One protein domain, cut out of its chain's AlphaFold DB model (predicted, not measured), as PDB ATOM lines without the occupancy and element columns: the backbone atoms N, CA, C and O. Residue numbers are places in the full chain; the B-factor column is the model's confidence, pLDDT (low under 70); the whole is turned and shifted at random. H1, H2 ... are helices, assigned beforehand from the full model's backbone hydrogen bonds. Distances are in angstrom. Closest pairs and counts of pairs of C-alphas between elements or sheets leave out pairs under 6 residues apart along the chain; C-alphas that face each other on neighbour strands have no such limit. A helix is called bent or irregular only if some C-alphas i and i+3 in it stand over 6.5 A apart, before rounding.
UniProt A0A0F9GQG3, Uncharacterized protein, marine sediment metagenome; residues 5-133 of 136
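Overview. This is residues 5 to 133 of the 136 residues of an uncharacterized protein of marine sediment metagenome (UniProt A0A0F9GQG3). The bent longest helix H5 packs with H6 and H7 into a three-helix core, in which arm H5b, the first part of H6 and the first part of H7 meet. H2 joins the last part of H6 to H1, while H3 and H4 extend this side loosely toward one end and the short H8 sits at the other end. Residues 98 to 109 run back from the end of H6 to the start of H7. The printed part has 129 residues with eight named helices, H1 to H8 in order, and no named strand; its class is all helix. It is compact, with a radius of gyration of the C-alphas of 15.4 A, yet elongated in outline, spanning 47 by 29 by 27 A.

Along the chain. H5, residues 57 to 76, was assigned as one helix by its hydrogen bonds but is bent: C-alphas 66 and 69 are 6.9 A apart. Its arms are H5a, residues 57 to 66, 14.1 A, and H5b, residues 69 to 76, 10.3 A. H6, residues 80 to 97, is 26.3 A long, from (-17.851, 63.161, 21.082) to (-12.459, 39.426, 11.151). H7, residues 110 to 122, is 19.6 A long and irregular: C-alphas 111 and 114 are 8.3 A apart. H1, residues 5 to 14, is 14.3 A long and begins at (-11.196, 30.765, 23.727). H2 is residues 24 to 28, H4 46 to 49 and H8 127 to 130. H3, residues 33 to 39, is irregular, with C-alphas 35 and 38 at 7.0 A.

Arrangement. H5a and H5b stand at a steep tilt of 52 degrees. The residue pairs named below for two helices are their closest C-alphas. H5a touches residues 90 to 97 of H6 at Thr 57 and Leu 97, 5.9 A, opposite ways at a shallow tilt of 14 degrees. H5b touches residues 80 to 87 of H6 at Lys 74 and Ala 83, 5.0 A, and H7 at Ala 75 and Tyr 111, 4.8 A. H6 and H7 touch at Ala 83 and Tyr 111, 5.6 A, the same way at a shallow tilt of 24 degrees. H8 only just touches H5b, with 3 pairs of C-alphas within 8 A, the closest Pro 69 and Trp 130, 6.1 A. H2 touches H6 at Glu 26 and Gly 92, 5.7 A, and H1 at Ile 11 and Thr 24, 5.5 A. H3 is close to but not clearly touching H4, at Phe 33 and Pro 46, 5.9 A. H4 and H6 are apart. Every O i to N i+4 pair is within hydrogen-bond range in H1, H2, H5a, H5b and H6, against 7 of 9 in H7 and 1 of 3 in H3, where 2 of 4 O i to N i+3 pairs are; H4 and H8 are too short for an i+4 pair.

Size, cuts and confidence. The two C-alphas farthest apart, Gly 43 and Met 132, are 47.5 A apart. The printed part has no cut, and H6 to H7 is the long link. Mean pLDDT of the printed part is 94.3; residues 132 to 133 are under 70.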
ATOM      1  N   GLU A   5     -12.312  30.568  22.792       98.25
ATOM      2  CA  GLU A   5     -11.196  30.765  23.727       98.25
ATOM      3  C   GLU A   5     -10.431  32.057  23.427       98.25
ATOM      4  O   GLU A   5     -10.129  32.812  24.347       98.25
ATOM      5  N   GLN A   6     -10.171  32.349  22.147       98.19
ATOM      6  CA  GLN A   6      -9.515  33.596  21.742       98.19
ATOM      7  C   GLN A   6     -10.375  34.816  22.087       98.19
ATOM      8  O   GLN A   6      -9.852  35.842  22.510       98.19
ATOM      9  N   ILE A   7     -11.696  34.715  21.911       98.19
ATOM     10  CA  ILE A   7     -12.639  35.793  22.238       98.19
ATOM     11  C   ILE A   7     -12.651  36.045  23.753       98.19
ATOM     12  O   ILE A   7     -12.584  37.199  24.176       98.19
ATOM     13  N   VAL A   8     -12.678  34.988  24.573       98.25
ATOM     14  CA  VAL A   8     -12.567  35.092  26.039       98.25
ATOM     15  C   VAL A   8     -11.247  35.751  26.442       98.25
ATOM     16  O   VAL A   8     -11.255  36.711  27.207       98.25
ATOM     17  N   GLU A   9     -10.120  35.293  25.894       98.12
ATOM     18  CA  GLU A   9      -8.803  35.884  26.160       98.12
ATOM     19  C   GLU A   9      -8.772  37.379  25.809       98.12
ATOM     20  O   GLU A   9      -8.295  38.200  26.594       98.12
ATOM     21  N   GLN A  10      -9.355  37.759  24.672       97.31
ATOM     22  CA  GLN A  10      -9.436  39.156  24.264       97.31
ATOM     23  C   GLN A  10     -10.303  39.996  25.210       97.31
ATOM     24  O   GLN A  10      -9.915  41.113  25.550       97.31
ATOM     25  N   ILE A  11     -11.443  39.480  25.686       97.50
ATOM     26  CA  ILE A  11     -12.261  40.176  26.694       97.50
ATOM     27  C   ILE A  11     -11.434  40.436  27.958       97.50
ATOM     28  O   ILE A  11     -11.423  41.557  28.467       97.50
ATOM     29  N   GLU A  12     -10.705  39.429  28.442       97.38
ATOM     30  CA  GLU A  12      -9.862  39.550  29.635       97.38
ATOM     31  C   GLU A  12      -8.727  40.564  29.455       97.38
ATOM     32  O   GLU A  12      -8.460  41.348  30.369       97.38
ATOM     33  N   ASN A  13      -8.109  40.598  28.273       96.25
ATOM     34  CA  ASN A  13      -7.042  41.542  27.944       96.25
ATOM     35  C   ASN A  13      -7.548  42.984  27.831       96.25
ATOM     36  O   ASN A  13      -6.820  43.919  28.154       96.25
ATOM     37  N   ARG A  14      -8.790  43.180  27.374       95.00
ATOM     38  CA  ARG A  14      -9.324  44.511  27.045       95.00
ATOM     39  C   ARG A  14     -10.197  45.119  28.131       95.00
ATOM     40  O   ARG A  14     -10.317  46.339  28.180       95.00
ATOM     41  N   LYS A  15     -10.764  44.329  29.050       92.25
ATOM     42  CA  LYS A  15     -11.681  44.832  30.098       92.25
ATOM     43  C   LYS A  15     -11.080  45.908  31.015       92.25
ATOM     44  O   LYS A  15     -11.833  46.668  31.616       92.25
ATOM     45  N   GLY A  16      -9.751  45.949  31.157       91.88
ATOM     46  CA  GLY A  16      -9.052  46.980  31.931       91.88
ATOM     47  C   GLY A  16      -8.998  48.336  31.224       91.88
ATOM     48  O   GLY A  16      -9.096  49.368  31.884       91.88
ATOM     49  N   ASP A  17      -8.906  48.323  29.894       90.19
ATOM     50  CA  ASP A  17      -8.805  49.523  29.057       90.19
ATOM     51  C   ASP A  17     -10.192  50.005  28.584       90.19
ATOM     52  O   ASP A  17     -10.439  51.202  28.435       90.19
ATOM     53  N   ASP A  18     -11.141  49.083  28.402       91.25
ATOM     54  CA  ASP A  18     -12.513  49.352  27.962       91.25
ATOM     55  C   ASP A  18     -13.464  49.615  29.144       91.25
ATOM     56  O   ASP A  18     -14.440  48.900  29.376       91.25
ATOM     57  N   ILE A  19     -13.196  50.681  29.902       87.75
ATOM     58  CA  ILE A  19     -13.937  51.035  31.132       87.75
ATOM     59  C   ILE A  19     -15.455  51.173  30.913       87.75
ATOM     60  O   ILE A  19     -16.250  50.930  31.822       87.75
ATOM     61  N   LEU A  20     -15.881  51.578  29.713       88.56
ATOM     62  CA  LEU A  20     -17.300  51.735  29.370       88.56
ATOM     63  C   LEU A  20     -17.923  50.467  28.762       88.56
ATOM     64  O   LEU A  20     -19.147  50.414  28.588       88.56
ATOM     65  N   GLY A  21     -17.113  49.445  28.478       90.44
ATOM     66  CA  GLY A  21     -17.550  48.176  27.914       90.44
ATOM     67  C   GLY A  21     -18.054  48.300  26.477       90.44
ATOM     68  O   GLY A  21     -19.013  47.622  26.120       90.44
ATOM     69  N   PHE A  22     -17.543  49.237  25.679       92.94
ATOM     70  CA  PHE A  22     -18.037  49.453  24.317       92.94
ATOM     71  C   PHE A  22     -17.433  48.482  23.305       92.94
ATOM     72  O   PHE A  22     -18.113  48.118  22.353       92.94
ATOM     73  N   GLU A  23     -16.191  48.062  23.519       94.94
ATOM     74  CA  GLU A  23     -15.484  47.106  22.665       94.94
ATOM     75  C   GLU A  23     -15.768  45.670  23.117       94.94
ATOM     76  O   GLU A  23     -16.240  44.843  22.344       94.94
ATOM     77  N   THR A  24     -15.566  45.389  24.404       96.06
ATOM     78  CA  THR A  24     -15.700  44.052  25.002       96.06
ATOM     79  C   THR A  24     -17.102  43.464  24.872       96.06
ATOM     80  O   THR A  24     -17.259  42.248  24.760       96.06
ATOM     81  N   ARG A  25     -18.140  44.310  24.813       94.56
ATOM     82  CA  ARG A  25     -19.508  43.860  24.513       94.56
ATOM     83  C   ARG A  25     -19.659  43.312  23.101       94.56
ATOM     84  O   ARG A  25     -20.485  42.427  22.914       94.56
ATOM     85  N   GLU A  26     -18.876  43.791  22.135       96.19
ATOM     86  CA  GLU A  26     -18.914  43.236  20.781       96.19
ATOM     87  C   GLU A  26     -18.390  41.810  20.758       96.19
ATOM     88  O   GLU A  26     -19.020  40.960  20.145       96.19
ATOM     89  N   TYR A  27     -17.314  41.520  21.489       97.25
ATOM     90  CA  TYR A  27     -16.786  40.162  21.645       97.25
ATOM     91  C   TYR A  27     -17.802  39.223  22.288       97.25
ATOM     92  O   TYR A  27     -18.043  38.122  21.792       97.25
ATOM     93  N   LEU A  28     -18.447  39.692  23.360       96.12
ATOM     94  CA  LEU A  28     -19.431  38.913  24.097       96.12
ATOM     95  C   LEU A  28     -20.584  38.442  23.191       96.12
ATOM     96  O   LEU A  28     -21.035  37.312  23.337       96.12
ATOM     97  N   ASN A  29     -21.003  39.245  22.204       95.50
ATOM     98  CA  ASN A  29     -22.071  38.885  21.262       95.50
ATOM     99  C   ASN A  29     -21.762  37.649  20.392       95.50
ATOM    100  O   ASN A  29     -22.686  37.112  19.781       95.50
ATOM    101  N   PHE A  30     -20.504  37.201  20.307       97.12
ATOM    102  CA  PHE A  30     -20.083  36.011  19.550       97.12
ATOM    103  C   PHE A  30     -19.853  34.778  20.435       97.12
ATOM    104  O   PHE A  30     -19.525  33.709  19.912       97.12
ATOM    105  N   LEU A  31     -20.006  34.911  21.757       97.81
ATOM    106  CA  LEU A  31     -19.799  33.802  22.679       97.81
ATOM    107  C   LEU A  31     -21.042  32.921  22.807       97.81
ATOM    108  O   LEU A  31     -22.159  33.400  23.027       97.81
ATOM    109  N   GLU A  32     -20.826  31.611  22.736       96.81
ATOM    110  CA  GLU A  32     -21.794  30.619  23.188       96.81
ATOM    111  C   GLU A  32     -22.035  30.771  24.693       96.81
ATOM    112  O   GLU A  32     -21.192  31.289  25.430       96.81
ATOM    113  N   PHE A  33     -23.199  30.321  25.167       96.38
ATOM    114  CA  PHE A  33     -23.608  30.545  26.554       96.38
ATOM    115  C   PHE A  33     -22.562  30.073  27.577       96.38
ATOM    116  O   PHE A  33     -22.310  30.785  28.546       96.38
ATOM    117  N   GLU A  34     -21.932  28.916  27.355       96.00
ATOM    118  CA  GLU A  34     -20.941  28.356  28.283       96.00
ATOM    119  C   GLU A  34     -19.729  29.281  28.473       96.00
ATOM    120  O   GLU A  34     -19.280  29.482  29.603       96.00
ATOM    121  N   HIS A  35     -19.248  29.912  27.397       97.50
ATOM    122  CA  HIS A  35     -18.141  30.872  27.442       97.50
ATOM    123  C   HIS A  35     -18.592  32.275  27.858       97.50
ATOM    124  O   HIS A  35     -17.819  33.005  28.473       97.50
ATOM    125  N   ALA A  36     -19.835  32.660  27.562       96.44
ATOM    126  CA  ALA A  36     -20.394  33.951  27.958       96.44
ATOM    127  C   ALA A  36     -20.723  34.014  29.457       96.44
ATOM    128  O   ALA A  36     -20.628  35.079  30.066       96.44
ATOM    129  N   LYS A  37     -21.099  32.880  30.066       95.69
ATOM    130  CA  LYS A  37     -21.609  32.759  31.443       95.69
ATOM    131  C   LYS A  37     -20.817  33.530  32.513       95.69
ATOM    132  O   LYS A  37     -21.480  34.155  33.342       95.69
ATOM    133  N   PRO A  38     -19.467  33.551  32.528       95.19
ATOM    134  CA  PRO A  38     -18.696  34.321  33.511       95.19
ATOM    135  C   PRO A  38     -18.952  35.837  33.472       95.19
ATOM    136  O   PRO A  38     -18.708  36.525  34.461       95.19
ATOM    137  N   TYR A  39     -19.456  36.354  32.350       93.81
ATOM    138  CA  TYR A  39     -19.741  37.772  32.119       93.81
ATOM    139  C   TYR A  39     -21.216  38.136  32.328       93.81
ATOM    140  O   TYR A  39     -21.590  39.309  32.256       93.81
ATOM    141  N   LEU A  40     -22.075  37.140  32.566       93.06
ATOM    142  CA  LEU A  40     -23.511  37.333  32.733       93.06
ATOM    143  C   LEU A  40     -23.873  37.516  34.204       93.06
ATOM    144  O   LEU A  40     -23.121  37.180  35.118       93.06
ATOM    145  N   LYS A  41     -25.079  38.036  34.444       93.75
ATOM    146  CA  LYS A  41     -25.625  38.103  35.801       93.75
ATOM    147  C   LYS A  41     -25.756  36.693  36.373       93.75
ATOM    148  O   LYS A  41     -26.159  35.769  35.662       93.75
ATOM    149  N   GLU A  42     -25.481  36.549  37.662       94.25
ATOM    150  CA  GLU A  42     -25.670  35.283  38.363       94.25
ATOM    151  C   GLU A  42     -27.098  34.751  38.159       94.25
ATOM    152  O   GLU A  42     -28.079  35.496  38.229       94.25
ATOM    153  N   GLY A  43     -27.211  33.458  37.848       93.31
ATOM    154  CA  GLY A  43     -28.491  32.805  37.577       93.31
ATOM    155  C   GLY A  43     -29.056  33.026  36.169       93.31
ATOM    156  O   GLY A  43     -30.151  32.528  35.900       93.31
ATOM    157  N   THR A  44     -28.340  33.713  35.269       94.19
ATOM    158  CA  THR A  44     -28.730  33.772  33.850       94.19
ATOM    159  C   THR A  44     -28.761  32.360  33.269       94.19
ATOM    160  O   THR A  44     -27.809  31.597  33.432       94.19
ATOM    161  N   LYS A  45     -29.864  32.006  32.610       93.75
ATOM    162  CA  LYS A  45     -30.067  30.701  31.971       93.75
ATOM    163  C   LYS A  45     -29.750  30.755  30.469       93.75
ATOM    164  O   LYS A  45     -29.881  31.835  29.886       93.75
ATOM    165  N   PRO A  46     -29.415  29.619  29.824       93.38
ATOM    166  CA  PRO A  46     -29.126  29.575  28.388       93.38
ATOM    167  C   PRO A  46     -30.218  30.213  27.519       93.38
ATOM    168  O   PRO A  46     -29.924  30.927  26.564       93.38
ATOM    169  N   GLU A  47     -31.490  30.038  27.885       92.56
ATOM    170  CA  GLU A  47     -32.626  30.545  27.108       92.56
ATOM    171  C   GLU A  47     -32.744  32.077  27.150       92.56
ATOM    172  O   GLU A  47     -33.420  32.668  26.311       92.56
ATOM    173  N   GLN A  48     -32.096  32.730  28.122       91.56
ATOM    174  CA  GLN A  48     -32.074  34.188  28.267       91.56
ATOM    175  C   GLN A  48     -30.926  34.841  27.493       91.56
ATOM    176  O   GLN A  48     -30.946  36.056  27.305       91.56
ATOM    177  N   TRP A  49     -29.926  34.058  27.081       90.19
ATOM    178  CA  TRP A  49     -28.753  34.555  26.365       90.19
ATOM    179  C   TRP A  49     -29.041  34.802  24.884       90.19
ATOM    180  O   TRP A  49     -28.587  35.788  24.309       90.19
ATOM    181  N   GLY A  50     -29.878  33.949  24.294       87.81
ATOM    182  CA  GLY A  50     -30.168  33.983  22.868       87.81
ATOM    183  C   GLY A  50     -29.101  33.270  22.039       87.81
ATOM    184  O   GLY A  50     -28.251  32.549  22.562       87.81
ATOM    185  N   GLN A  51     -29.205  33.425  20.720       88.75
ATOM    186  CA  GLN A  51     -28.251  32.847  19.778       88.75
ATOM    187  C   GLN A  51     -27.056  33.791  19.610       88.75
ATOM    188  O   GLN A  51     -27.282  34.985  19.390       88.75
ATOM    189  N   PRO A  52     -25.813  33.282  19.678       91.81
ATOM    190  CA  PRO A  52     -24.635  34.078  19.368       91.81
ATOM    191  C   PRO A  52     -24.703  34.631  17.945       91.81
ATOM    192  O   PRO A  52     -25.291  34.036  17.038       91.81
ATOM    193  N   THR A  53     -24.050  35.768  17.743       94.88
ATOM    194  CA  THR A  53     -23.852  36.349  16.417       94.88
ATOM    195  C   THR A  53     -23.071  35.371  15.544       94.88
ATOM    196  O   THR A  53     -22.059  34.819  15.977       94.88
ATOM    197  N   GLU A  54     -23.514  35.170  14.300       95.88
ATOM    198  CA  GLU A  54     -22.807  34.301  13.359       95.88
ATOM    199  C   GLU A  54     -21.378  34.822  13.133       95.88
ATOM    200  O   GLU A  54     -21.168  35.926  12.619       95.88
ATOM    201  N   ASN A  55     -20.387  34.014  13.512       95.31
ATOM    202  CA  ASN A  55     -18.971  34.354  13.420       95.31
ATOM    203  C   ASN A  55     -18.422  34.058  12.015       95.31
ATOM    204  O   ASN A  55     -17.599  33.164  11.811       95.31
ATOM    205  N   SER A  56     -18.923  34.794  11.022       97.00
ATOM    206  CA  SER A  56     -18.472  34.717   9.634       97.00
ATOM    207  C   SER A  56     -18.089  36.097   9.109       97.00
ATOM    208  O   SER A  56     -18.716  37.104   9.443       97.00
ATOM    209  N   THR A  57     -17.079  36.151   8.236       97.31
ATOM    210  CA  THR A  57     -16.634  37.391   7.576       97.31
ATOM    211  C   THR A  57     -17.802  38.139   6.938       97.31
ATOM    212  O   THR A  57     -17.930  39.349   7.096       97.31
ATOM    213  N   LYS A  58     -18.698  37.418   6.251       97.81
ATOM    214  CA  LYS A  58     -19.868  38.012   5.595       97.81
ATOM    215  C   LYS A  58     -20.797  38.696   6.599       97.81
ATOM    216  O   LYS A  58     -21.225  39.819   6.344       97.81
ATOM    217  N   ASN A  59     -21.118  38.028   7.707       97.94
ATOM    218  CA  ASN A  59     -22.030  38.571   8.706       97.94
ATOM    219  C   ASN A  59     -21.422  39.788   9.422       97.94
ATOM    220  O   ASN A  59     -22.063  40.831   9.517       97.94
ATOM    221  N   ILE A  60     -20.155  39.695   9.832       98.31
ATOM    222  CA  ILE A  60     -19.452  40.791  10.513       98.31
ATOM    223  C   ILE A  60     -19.340  42.023   9.606       98.31
ATOM    224  O   ILE A  60     -19.668  43.128  10.035       98.31
ATOM    225  N   LEU A  61     -18.973  41.848   8.331       98.44
ATOM    226  CA  LEU A  61     -18.936  42.959   7.375       98.44
ATOM    227  C   LEU A  61     -20.319  43.583   7.149       98.44
ATOM    228  O   LEU A  61     -20.402  44.796   6.966       98.44
ATOM    229  N   SER A  62     -21.398  42.791   7.195       98.44
ATOM    230  CA  SER A  62     -22.768  43.316   7.131       98.44
ATOM    231  C   SER A  62     -23.083  44.188   8.345       98.44
ATOM    232  O   SER A  62     -23.488  45.330   8.162       98.44
ATOM    233  N   ILE A  63     -22.813  43.710   9.566       98.38
ATOM    234  CA  ILE A  63     -23.007  44.477  10.813       98.38
ATOM    235  C   ILE A  63     -22.246  45.806  10.752       98.38
ATOM    236  O   ILE A  63     -22.802  46.874  11.017       98.38
ATOM    237  N   MET A  64     -20.975  45.748  10.353       98.44
ATOM    238  CA  MET A  64     -20.114  46.920  10.223       98.44
ATOM    239  C   MET A  64     -20.640  47.924   9.190       98.44
ATOM    240  O   MET A  64     -20.605  49.134   9.443       98.44
ATOM    241  N   LEU A  65     -21.111  47.446   8.034       98.38
ATOM    242  CA  LEU A  65     -21.661  48.282   6.968       98.38
ATOM    243  C   LEU A  65     -23.001  48.909   7.379       98.38
ATOM    244  O   LEU A  65     -23.188  50.111   7.189       98.38
ATOM    245  N   ASP A  66     -23.893  48.133   7.997       98.06
ATOM    246  CA  ASP A  66     -25.208  48.585   8.467       98.06
ATOM    247  C   ASP A  66     -25.088  49.630   9.588       98.06
ATOM    248  O   ASP A  66     -25.897  50.558   9.682       98.06
ATOM    249  N   TYR A  67     -24.039  49.539  10.414       98.00
ATOM    250  CA  TYR A  67     -23.752  50.513  11.471       98.00
ATOM    251  C   TYR A  67     -23.061  51.796  10.966       98.00
ATOM    252  O   TYR A  67     -23.131  52.849  11.616       98.00
ATOM    253  N   MET A  68     -22.428  51.759   9.789       97.88
ATOM    254  CA  MET A  68     -21.639  52.872   9.246       97.88
ATOM    255  C   MET A  68     -22.415  54.194   9.093       97.88
ATOM    256  O   MET A  68     -21.880  55.226   9.510       97.88
ATOM    257  N   PRO A  69     -23.675  54.235   8.603       96.50
ATOM    258  CA  PRO A  69     -24.454  55.474   8.557       96.50
ATOM    259  C   PRO A  69     -24.609  56.134   9.936       96.50
ATOM    260  O   PRO A  69     -24.519  57.360  10.063       96.50
ATOM    261  N   PHE A  70     -24.815  55.332  10.987       95.94
ATOM    262  CA  PHE A  70     -24.937  55.834  12.354       95.94
ATOM    263  C   PHE A  70     -23.607  56.418  12.834       95.94
ATOM    264  O   PHE A  70     -23.579  57.575  13.264       95.94
ATOM    265  N   ALA A  71     -22.514  55.659  12.717       96.94
ATOM    266  CA  ALA A  71     -21.175  56.105  13.098       96.94
ATOM    267  C   ALA A  71     -20.775  57.393  12.358       96.94
ATOM    268  O   ALA A  71     -20.351  58.375  12.977       96.94
ATOM    269  N   TRP A  72     -21.022  57.438  11.045       96.62
ATOM    270  CA  TRP A  72     -20.767  58.607  10.209       96.62
ATOM    271  C   TRP A  72     -21.579  59.822  10.663       96.62
ATOM    272  O   TRP A  72     -21.019  60.912  10.808       96.62
ATOM    273  N   LYS A  73     -22.879  59.655  10.972       94.88
ATOM    274  CA  LYS A  73     -23.721  60.732  11.526       94.88
ATOM    275  C   LYS A  73     -23.141  61.256  12.842       94.88
ATOM    276  O   LYS A  73     -23.121  62.472  13.039       94.88
ATOM    277  N   LYS A  74     -22.643  60.391  13.738       95.31
ATOM    278  CA  LYS A  74     -22.041  60.819  15.021       95.31
ATOM    279  C   LYS A  74     -20.751  61.608  14.831       95.31
ATOM    280  O   LYS A  74     -20.610  62.655  15.464       95.31
ATOM    281  N   ALA A  75     -19.878  61.165  13.930       95.12
ATOM    282  CA  ALA A  75     -18.661  61.890  13.582       95.12
ATOM    283  C   ALA A  75     -18.977  63.251  12.931       95.12
ATOM    284  O   ALA A  75     -18.487  64.287  13.371       95.12
ATOM    285  N   LYS A  76     -19.874  63.270  11.933       92.88
ATOM    286  CA  LYS A  76     -20.306  64.481  11.206       92.88
ATOM    287  C   LYS A  76     -20.949  65.528  12.120       92.88
ATOM    288  O   LYS A  76     -20.755  66.718  11.907       92.88
ATOM    289  N   THR A  77     -21.720  65.092  13.116       93.00
ATOM    290  CA  THR A  77     -22.414  65.978  14.072       93.00
ATOM    291  C   THR A  77     -21.612  66.249  15.344       93.00
ATOM    292  O   THR A  77     -22.170  66.759  16.316       93.00
ATOM    293  N   CYS A  78     -20.316  65.912  15.351       93.06
ATOM    294  CA  CYS A  78     -19.395  66.218  16.443       93.06
ATOM    295  C   CYS A  78     -19.849  65.662  17.808       93.06
ATOM    296  O   CYS A  78     -19.613  66.257  18.861       93.06
ATOM    297  N   ARG A  79     -20.534  64.509  17.820       93.31
ATOM    298  CA  ARG A  79     -21.059  63.886  19.046       93.31
ATOM    299  C   ARG A  79     -19.976  63.051  19.729       93.31
ATOM    300  O   ARG A  79     -20.026  61.830  19.659       93.31
ATOM    301  N   GLY A  80     -19.041  63.721  20.410       89.25
ATOM    302  CA  GLY A  80     -17.851  63.161  21.082       89.25
ATOM    303  C   GLY A  80     -17.987  61.733  21.618       89.25
ATOM    304  O   GLY A  80     -17.402  60.817  21.050       89.25
ATOM    305  N   ILE A  81     -18.792  61.535  22.669       91.50
ATOM    306  CA  ILE A  81     -18.965  60.223  23.325       91.50
ATOM    307  C   ILE A  81     -19.514  59.176  22.351       91.50
ATOM    308  O   ILE A  81     -19.018  58.057  22.283       91.50
ATOM    309  N   SER A  82     -20.544  59.532  21.577       94.25
ATOM    310  CA  SER A  82     -21.151  58.594  20.630       94.25
ATOM    311  C   SER A  82     -20.208  58.231  19.486       94.25
ATOM    312  O   SER A  82     -20.233  57.092  19.043       94.25
ATOM    313  N   ALA A  83     -19.399  59.179  19.017       95.50
ATOM    314  CA  ALA A  83     -18.429  58.969  17.953       95.50
ATOM    315  C   ALA A  83     -17.255  58.098  18.426       95.50
ATOM    316  O   ALA A  83     -16.907  57.138  17.747       95.50
ATOM    317  N   SER A  84     -16.725  58.359  19.626       94.25
ATOM    318  CA  SER A  84     -15.696  57.520  20.252       94.25
ATOM    319  C   SER A  84     -16.198  56.091  20.448       94.25
ATOM    320  O   SER A  84     -15.517  55.151  20.056       94.25
ATOM    321  N   ARG A  85     -17.427  55.929  20.955       95.69
ATOM    322  CA  ARG A  85     -18.071  54.617  21.084       95.69
ATOM    323  C   ARG A  85     -18.194  53.894  19.744       95.69
ATOM    324  O   ARG A  85     -17.976  52.692  19.683       95.69
ATOM    325  N   SER A  86     -18.547  54.606  18.671       97.25
ATOM    326  CA  SER A  86     -18.609  54.003  17.338       97.25
ATOM    327  C   SER A  86     -17.260  53.441  16.894       97.25
ATOM    328  O   SER A  86     -17.241  52.360  16.320       97.25
ATOM    329  N   ILE A  87     -16.146  54.118  17.194       97.50
ATOM    330  CA  ILE A  87     -14.809  53.582  16.910       97.50
ATOM    331  C   ILE A  87     -14.520  52.333  17.748       97.50
ATOM    332  O   ILE A  87     -14.061  51.350  17.179       97.50
ATOM    333  N   SER A  88     -14.868  52.311  19.038       96.38
ATOM    334  CA  SER A  88     -14.714  51.112  19.883       96.38
ATOM    335  C   SER A  88     -15.460  49.890  19.332       96.38
ATOM    336  O   SER A  88     -14.907  48.793  19.333       96.38
ATOM    337  N   HIS A  89     -16.673  50.068  18.792       97.50
ATOM    338  CA  HIS A  89     -17.387  48.972  18.122       97.50
ATOM    339  C   HIS A  89     -16.605  48.439  16.909       97.50
ATOM    340  O   HIS A  89     -16.453  47.231  16.751       97.50
ATOM    341  N   TYR A  90     -16.056  49.336  16.078       98.12
ATOM    342  CA  TYR A  90     -15.243  48.932  14.930       98.12
ATOM    343  C   TYR A  90     -13.947  48.232  15.331       98.12
ATOM    344  O   TYR A  90     -13.598  47.259  14.674       98.12
ATOM    345  N   VAL A  91     -13.266  48.658  16.402       96.88
ATOM    346  CA  VAL A  91     -12.103  47.929  16.948       96.88
ATOM    347  C   VAL A  91     -12.491  46.482  17.261       96.88
ATOM    348  O   VAL A  91     -11.813  45.552  16.820       96.88
ATOM    349  N   GLY A  92     -13.625  46.286  17.941       97.19
ATOM    350  CA  GLY A  92     -14.149  44.961  18.258       97.19
ATOM    351  C   GLY A  92     -14.413  44.111  17.010       97.19
ATOM    352  O   GLY A  92     -13.887  43.007  16.878       97.19
ATOM    353  N   TRP A  93     -15.186  44.633  16.056       98.12
ATOM    354  CA  TRP A  93     -15.544  43.891  14.841       98.12
ATOM    355  C   TRP A  93     -14.354  43.602  13.923       98.12
ATOM    356  O   TRP A  93     -14.273  42.511  13.364       98.12
ATOM    357  N   ILE A  94     -13.412  44.537  13.788       97.88
ATOM    358  CA  ILE A  94     -12.201  44.337  12.980       97.88
ATOM    359  C   ILE A  94     -11.349  43.215  13.572       97.88
ATOM    360  O   ILE A  94     -10.929  42.314  12.851       97.88
ATOM    361  N   TRP A  95     -11.172  43.193  14.896       97.69
ATOM    362  CA  TRP A  95     -10.435  42.113  15.548       97.69
ATOM    363  C   TRP A  95     -11.083  40.733  15.329       97.69
ATOM    364  O   TRP A  95     -10.369  39.732  15.190       97.69
ATOM    365  N   MET A  96     -12.420  40.676  15.247       97.81
ATOM    366  CA  MET A  96     -13.165  39.446  14.950       97.81
ATOM    367  C   MET A  96     -12.923  38.921  13.529       97.81
ATOM    368  O   MET A  96     -12.927  37.703  13.335       97.81
ATOM    369  N   LEU A  97     -12.696  39.807  12.549       96.88
ATOM    370  CA  LEU A  97     -12.459  39.426  11.151       96.88
ATOM    371  C   LEU A  97     -11.168  38.628  10.961       96.88
ATOM    372  O   LEU A  97     -11.134  37.778  10.071       96.88
ATOM    373  N   ASP A  98     -10.161  38.845  11.817       95.38
ATOM    374  CA  ASP A  98      -8.895  38.096  11.798       95.38
ATOM    375  C   ASP A  98      -8.232  38.117  10.401       95.38
ATOM    376  O   ASP A  98      -7.685  37.124   9.927       95.38
ATOM    377  N   ASP A  99      -8.336  39.260   9.712       95.31
ATOM    378  CA  ASP A  99      -7.873  39.473   8.333       95.31
ATOM    379  C   ASP A  99      -6.576  40.303   8.247       95.31
ATOM    380  O   ASP A  99      -6.082  40.588   7.154       95.31
ATOM    381  N   GLY A 100      -6.010  40.663   9.402       94.94
ATOM    382  CA  GLY A 100      -4.771  41.429   9.537       94.94
ATOM    383  C   GLY A 100      -4.932  42.947   9.415       94.94
ATOM    384  O   GLY A 100      -3.930  43.654   9.501       94.94
ATOM    385  N   PHE A 101      -6.148  43.465   9.216       96.75
ATOM    386  CA  PHE A 101      -6.401  44.900   9.310       96.75
ATOM    387  C   PHE A 101      -6.578  45.321  10.769       96.75
ATOM    388  O   PHE A 101      -7.259  44.658  11.544       96.75
ATOM    389  N   GLU A 102      -6.004  46.463  11.135       93.94
ATOM    390  CA  GLU A 102      -6.147  47.076  12.453       93.94
ATOM    391  C   GLU A 102      -6.336  48.585  12.282       93.94
ATOM    392  O   GLU A 102      -5.843  49.180  11.320       93.94
ATOM    393  N   ILE A 103      -7.057  49.207  13.215       92.81
ATOM    394  CA  ILE A 103      -7.163  50.666  13.298       92.81
ATOM    395  C   ILE A 103      -6.452  51.152  14.553       92.81
ATOM    396  O   ILE A 103      -6.660  50.618  15.642       92.81
ATOM    397  N   ASP A 104      -5.645  52.198  14.403       90.88
ATOM    398  CA  ASP A 104      -5.011  52.872  15.530       90.88
ATOM    399  C   ASP A 104      -6.037  53.786  16.213       90.88
ATOM    400  O   ASP A 104      -6.243  54.938  15.819       90.88
ATOM    401  N   ALA A 105      -6.723  53.256  17.225       87.69
ATOM    402  CA  ALA A 105      -7.699  54.017  17.993       87.69
ATOM    403  C   ALA A 105      -7.064  55.184  18.778       87.69
ATOM    404  O   ALA A 105      -7.771  56.152  19.063       87.69
ATOM    405  N   ASP A 106      -5.758  55.161  19.063       87.50
ATOM    406  CA  ASP A 106      -5.064  56.256  19.755       87.50
ATOM    407  C   ASP A 106      -4.875  57.472  18.837       87.50
ATOM    408  O   ASP A 106      -4.816  58.615  19.297       87.50
ATOM    409  N   SER A 107      -4.904  57.261  17.516       88.38
ATOM    410  CA  SER A 107      -4.952  58.338  16.517       88.38
ATOM    411  C   SER A 107      -6.314  59.056  16.435       88.38
ATOM    412  O   SER A 107      -6.530  59.910  15.560       88.38
ATOM    413  N   TYR A 108      -7.256  58.740  17.338       89.50
ATOM    414  CA  TYR A 108      -8.595  59.321  17.361       89.50
ATOM    415  C   TYR A 108      -8.556  60.853  17.393       89.50
ATOM    416  O   TYR A 108      -8.255  61.512  18.387       89.50
ATOM    417  N   CYS A 109      -8.962  61.439  16.274       87.25
ATOM    418  CA  CYS A 109      -9.112  62.872  16.089       87.25
ATOM    419  C   CYS A 109     -10.338  63.155  15.214       87.25
ATOM    420  O   CYS A 109     -10.890  62.255  14.574       87.25
ATOM    421  N   HIS A 110     -10.805  64.409  15.201       88.94
ATOM    422  CA  HIS A 110     -11.951  64.842  14.385       88.94
ATOM    423  C   HIS A 110     -13.168  63.902  14.490       88.94
ATOM    424  O   HIS A 110     -13.791  63.545  13.486       88.94
ATOM    425  N   TYR A 111     -13.478  63.475  15.717       93.88
ATOM    426  CA  TYR A 111     -14.582  62.564  16.021       93.88
ATOM    427  C   TYR A 111     -14.506  61.210  15.287       93.88
ATOM    428  O   TYR A 111     -15.535  60.628  14.955       93.88
ATOM    429  N   GLY A 112     -13.297  60.729  14.975       94.25
ATOM    430  CA  GLY A 112     -13.067  59.437  14.325       94.25
ATOM    431  C   GLY A 112     -13.340  59.420  12.818       94.25
ATOM    432  O   GLY A 112     -13.290  58.357  12.207       94.25
ATOM    433  N   LYS A 113     -13.611  60.569  12.173       94.06
ATOM    434  CA  LYS A 113     -13.987  60.594  10.743       94.06
ATOM    435  C   LYS A 113     -12.902  60.016   9.822       94.06
ATOM    436  O   LYS A 113     -13.236  59.440   8.790       94.06
ATOM    437  N   ASN A 114     -11.622  60.167  10.169       95.12
ATOM    438  CA  ASN A 114     -10.522  59.597   9.384       95.12
ATOM    439  C   ASN A 114     -10.451  58.071   9.527       95.12
ATOM    440  O   ASN A 114     -10.421  57.391   8.507       95.12
ATOM    441  N   LEU A 115     -10.590  57.548  10.746       97.12
ATOM    442  CA  LEU A 115     -10.678  56.107  11.004       97.12
ATOM    443  C   LEU A 115     -11.851  55.466  10.243       97.12
ATOM    444  O   LEU A 115     -11.686  54.454   9.571       97.12
ATOM    445  N   LEU A 116     -13.029  56.106  10.232       97.19
ATOM    446  CA  LEU A 116     -14.169  55.620   9.439       97.19
ATOM    447  C   LEU A 116     -13.865  55.570   7.933       97.19
ATOM    448  O   LEU A 116     -14.330  54.665   7.240       97.19
ATOM    449  N   ARG A 117     -13.083  56.520   7.400       96.19
ATOM    450  CA  ARG A 117     -12.654  56.492   5.991       96.19
ATOM    451  C   ARG A 117     -11.672  55.361   5.711       96.19
ATOM    452  O   ARG A 117     -11.764  54.768   4.641       96.19
ATOM    453  N   GLU A 118     -10.759  55.079   6.633       96.94
ATOM    454  CA  GLU A 118      -9.812  53.963   6.520       96.94
ATOM    455  C   GLU A 118     -10.545  52.627   6.495       96.94
ATOM    456  O   GLU A 118     -10.320  51.833   5.585       96.94
ATOM    457  N   ILE A 119     -11.517  52.442   7.391       97.94
ATOM    458  CA  ILE A 119     -12.406  51.273   7.404       97.94
ATOM    459  C   ILE A 119     -13.144  51.145   6.066       97.94
ATOM    460  O   ILE A 119     -13.130  50.088   5.440       97.94
ATOM    461  N   CYS A 120     -13.758  52.231   5.580       97.88
ATOM    462  CA  CYS A 120     -14.441  52.211   4.286       97.88
ATOM    463  C   CYS A 120     -13.493  51.836   3.140       97.88
ATOM    464  O   CYS A 120     -13.868  51.066   2.263       97.88
ATOM    465  N   LYS A 121     -12.266  52.369   3.143       97.50
ATOM    466  CA  LYS A 121     -11.249  52.055   2.137       97.50
ATOM    467  C   LYS A 121     -10.863  50.576   2.183       97.50
ATOM    468  O   LYS A 121     -10.794  49.965   1.120       97.50
ATOM    469  N   GLN A 122     -10.640  50.025   3.376       98.06
ATOM    470  CA  GLN A 122     -10.266  48.624   3.572       98.06
ATOM    471  C   GLN A 122     -11.322  47.675   2.998       98.06
ATOM    472  O   GLN A 122     -10.991  46.759   2.251       98.06
ATOM    473  N   TYR A 123     -12.598  47.928   3.292       97.69
ATOM    474  CA  TYR A 123     -13.693  47.030   2.914       97.69
ATOM    475  C   TYR A 123     -14.423  47.437   1.624       97.69
ATOM    476  O   TYR A 123     -15.471  46.882   1.295       97.69
ATOM    477  N   GLY A 124     -13.880  48.399   0.869       97.56
ATOM    478  CA  GLY A 124     -14.416  48.811  -0.432       97.56
ATOM    479  C   GLY A 124     -15.751  49.565  -0.372       97.56
ATOM    480  O   GLY A 124     -16.502  49.572  -1.348       97.56
ATOM    481  N   TRP A 125     -16.075  50.205   0.752       97.50
ATOM    482  CA  TRP A 125     -17.294  51.001   0.920       97.50
ATOM    483  C   TRP A 125     -17.081  52.447   0.468       97.50
ATOM    484  O   TRP A 125     -16.019  53.031   0.670       97.50
ATOM    485  N   ASN A 126     -18.106  53.067  -0.124       95.00
ATOM    486  CA  ASN A 126     -18.039  54.466  -0.547       95.00
ATOM    487  C   ASN A 126     -18.462  55.407   0.599       95.00
ATOM    488  O   ASN A 126     -19.662  55.578   0.809       95.00
ATOM    489  N   PRO A 127     -17.541  56.104   1.294       90.50
ATOM    490  CA  PRO A 127     -17.909  56.974   2.411       90.50
ATOM    491  C   PRO A 127     -18.758  58.187   1.998       90.50
ATOM    492  O   PRO A 127     -19.526  58.716   2.802       90.50
ATOM    493  N   LYS A 128     -18.660  58.629   0.734       89.94
ATOM    494  CA  LYS A 128     -19.379  59.817   0.239       89.94
ATOM    495  C   LYS A 128     -20.895  59.631   0.249       89.94
ATOM    496  O   LYS A 128     -21.620  60.622   0.294       89.94
ATOM    497  N   GLN A 129     -21.381  58.388   0.243       92.00
ATOM    498  CA  GLN A 129     -22.817  58.105   0.285       92.00
ATOM    499  C   GLN A 129     -23.480  58.612   1.580       92.00
ATOM    500  O   GLN A 129     -24.660  58.948   1.568       92.00
ATOM    501  N   TRP A 130     -22.713  58.767   2.667       90.12
ATOM    502  CA  TRP A 130     -23.200  59.278   3.957       90.12
ATOM    503  C   TRP A 130     -22.849  60.750   4.214       90.12
ATOM    504  O   TRP A 130     -23.293  61.343   5.200       90.12
ATOM    505  N   ASP A 131     -22.077  61.394   3.331       83.12
ATOM    506  CA  ASP A 131     -21.882  62.846   3.408       83.12
ATOM    507  C   ASP A 131     -23.178  63.596   3.042       83.12
ATOM    508  O   ASP A 131     -23.463  64.640   3.640       83.12
ATOM    509  N   MET A 132     -23.999  63.026   2.146       65.56
ATOM    510  CA  MET A 132     -25.219  63.650   1.608       65.56
ATOM    511  C   MET A 132     -26.514  63.340   2.371       65.56
ATOM    512  O   MET A 132     -27.522  63.992   2.116       65.56
ATOM    513  N   THR A 133     -26.521  62.402   3.325       57.97
ATOM    514  CA  THR A 133     -27.722  62.154   4.138       57.97
ATOM    515  C   THR A 133     -27.961  63.351   5.057       57.97
ATOM    516  O   THR A 133     -27.125  63.688   5.913       57.97
TER     517      THR A 133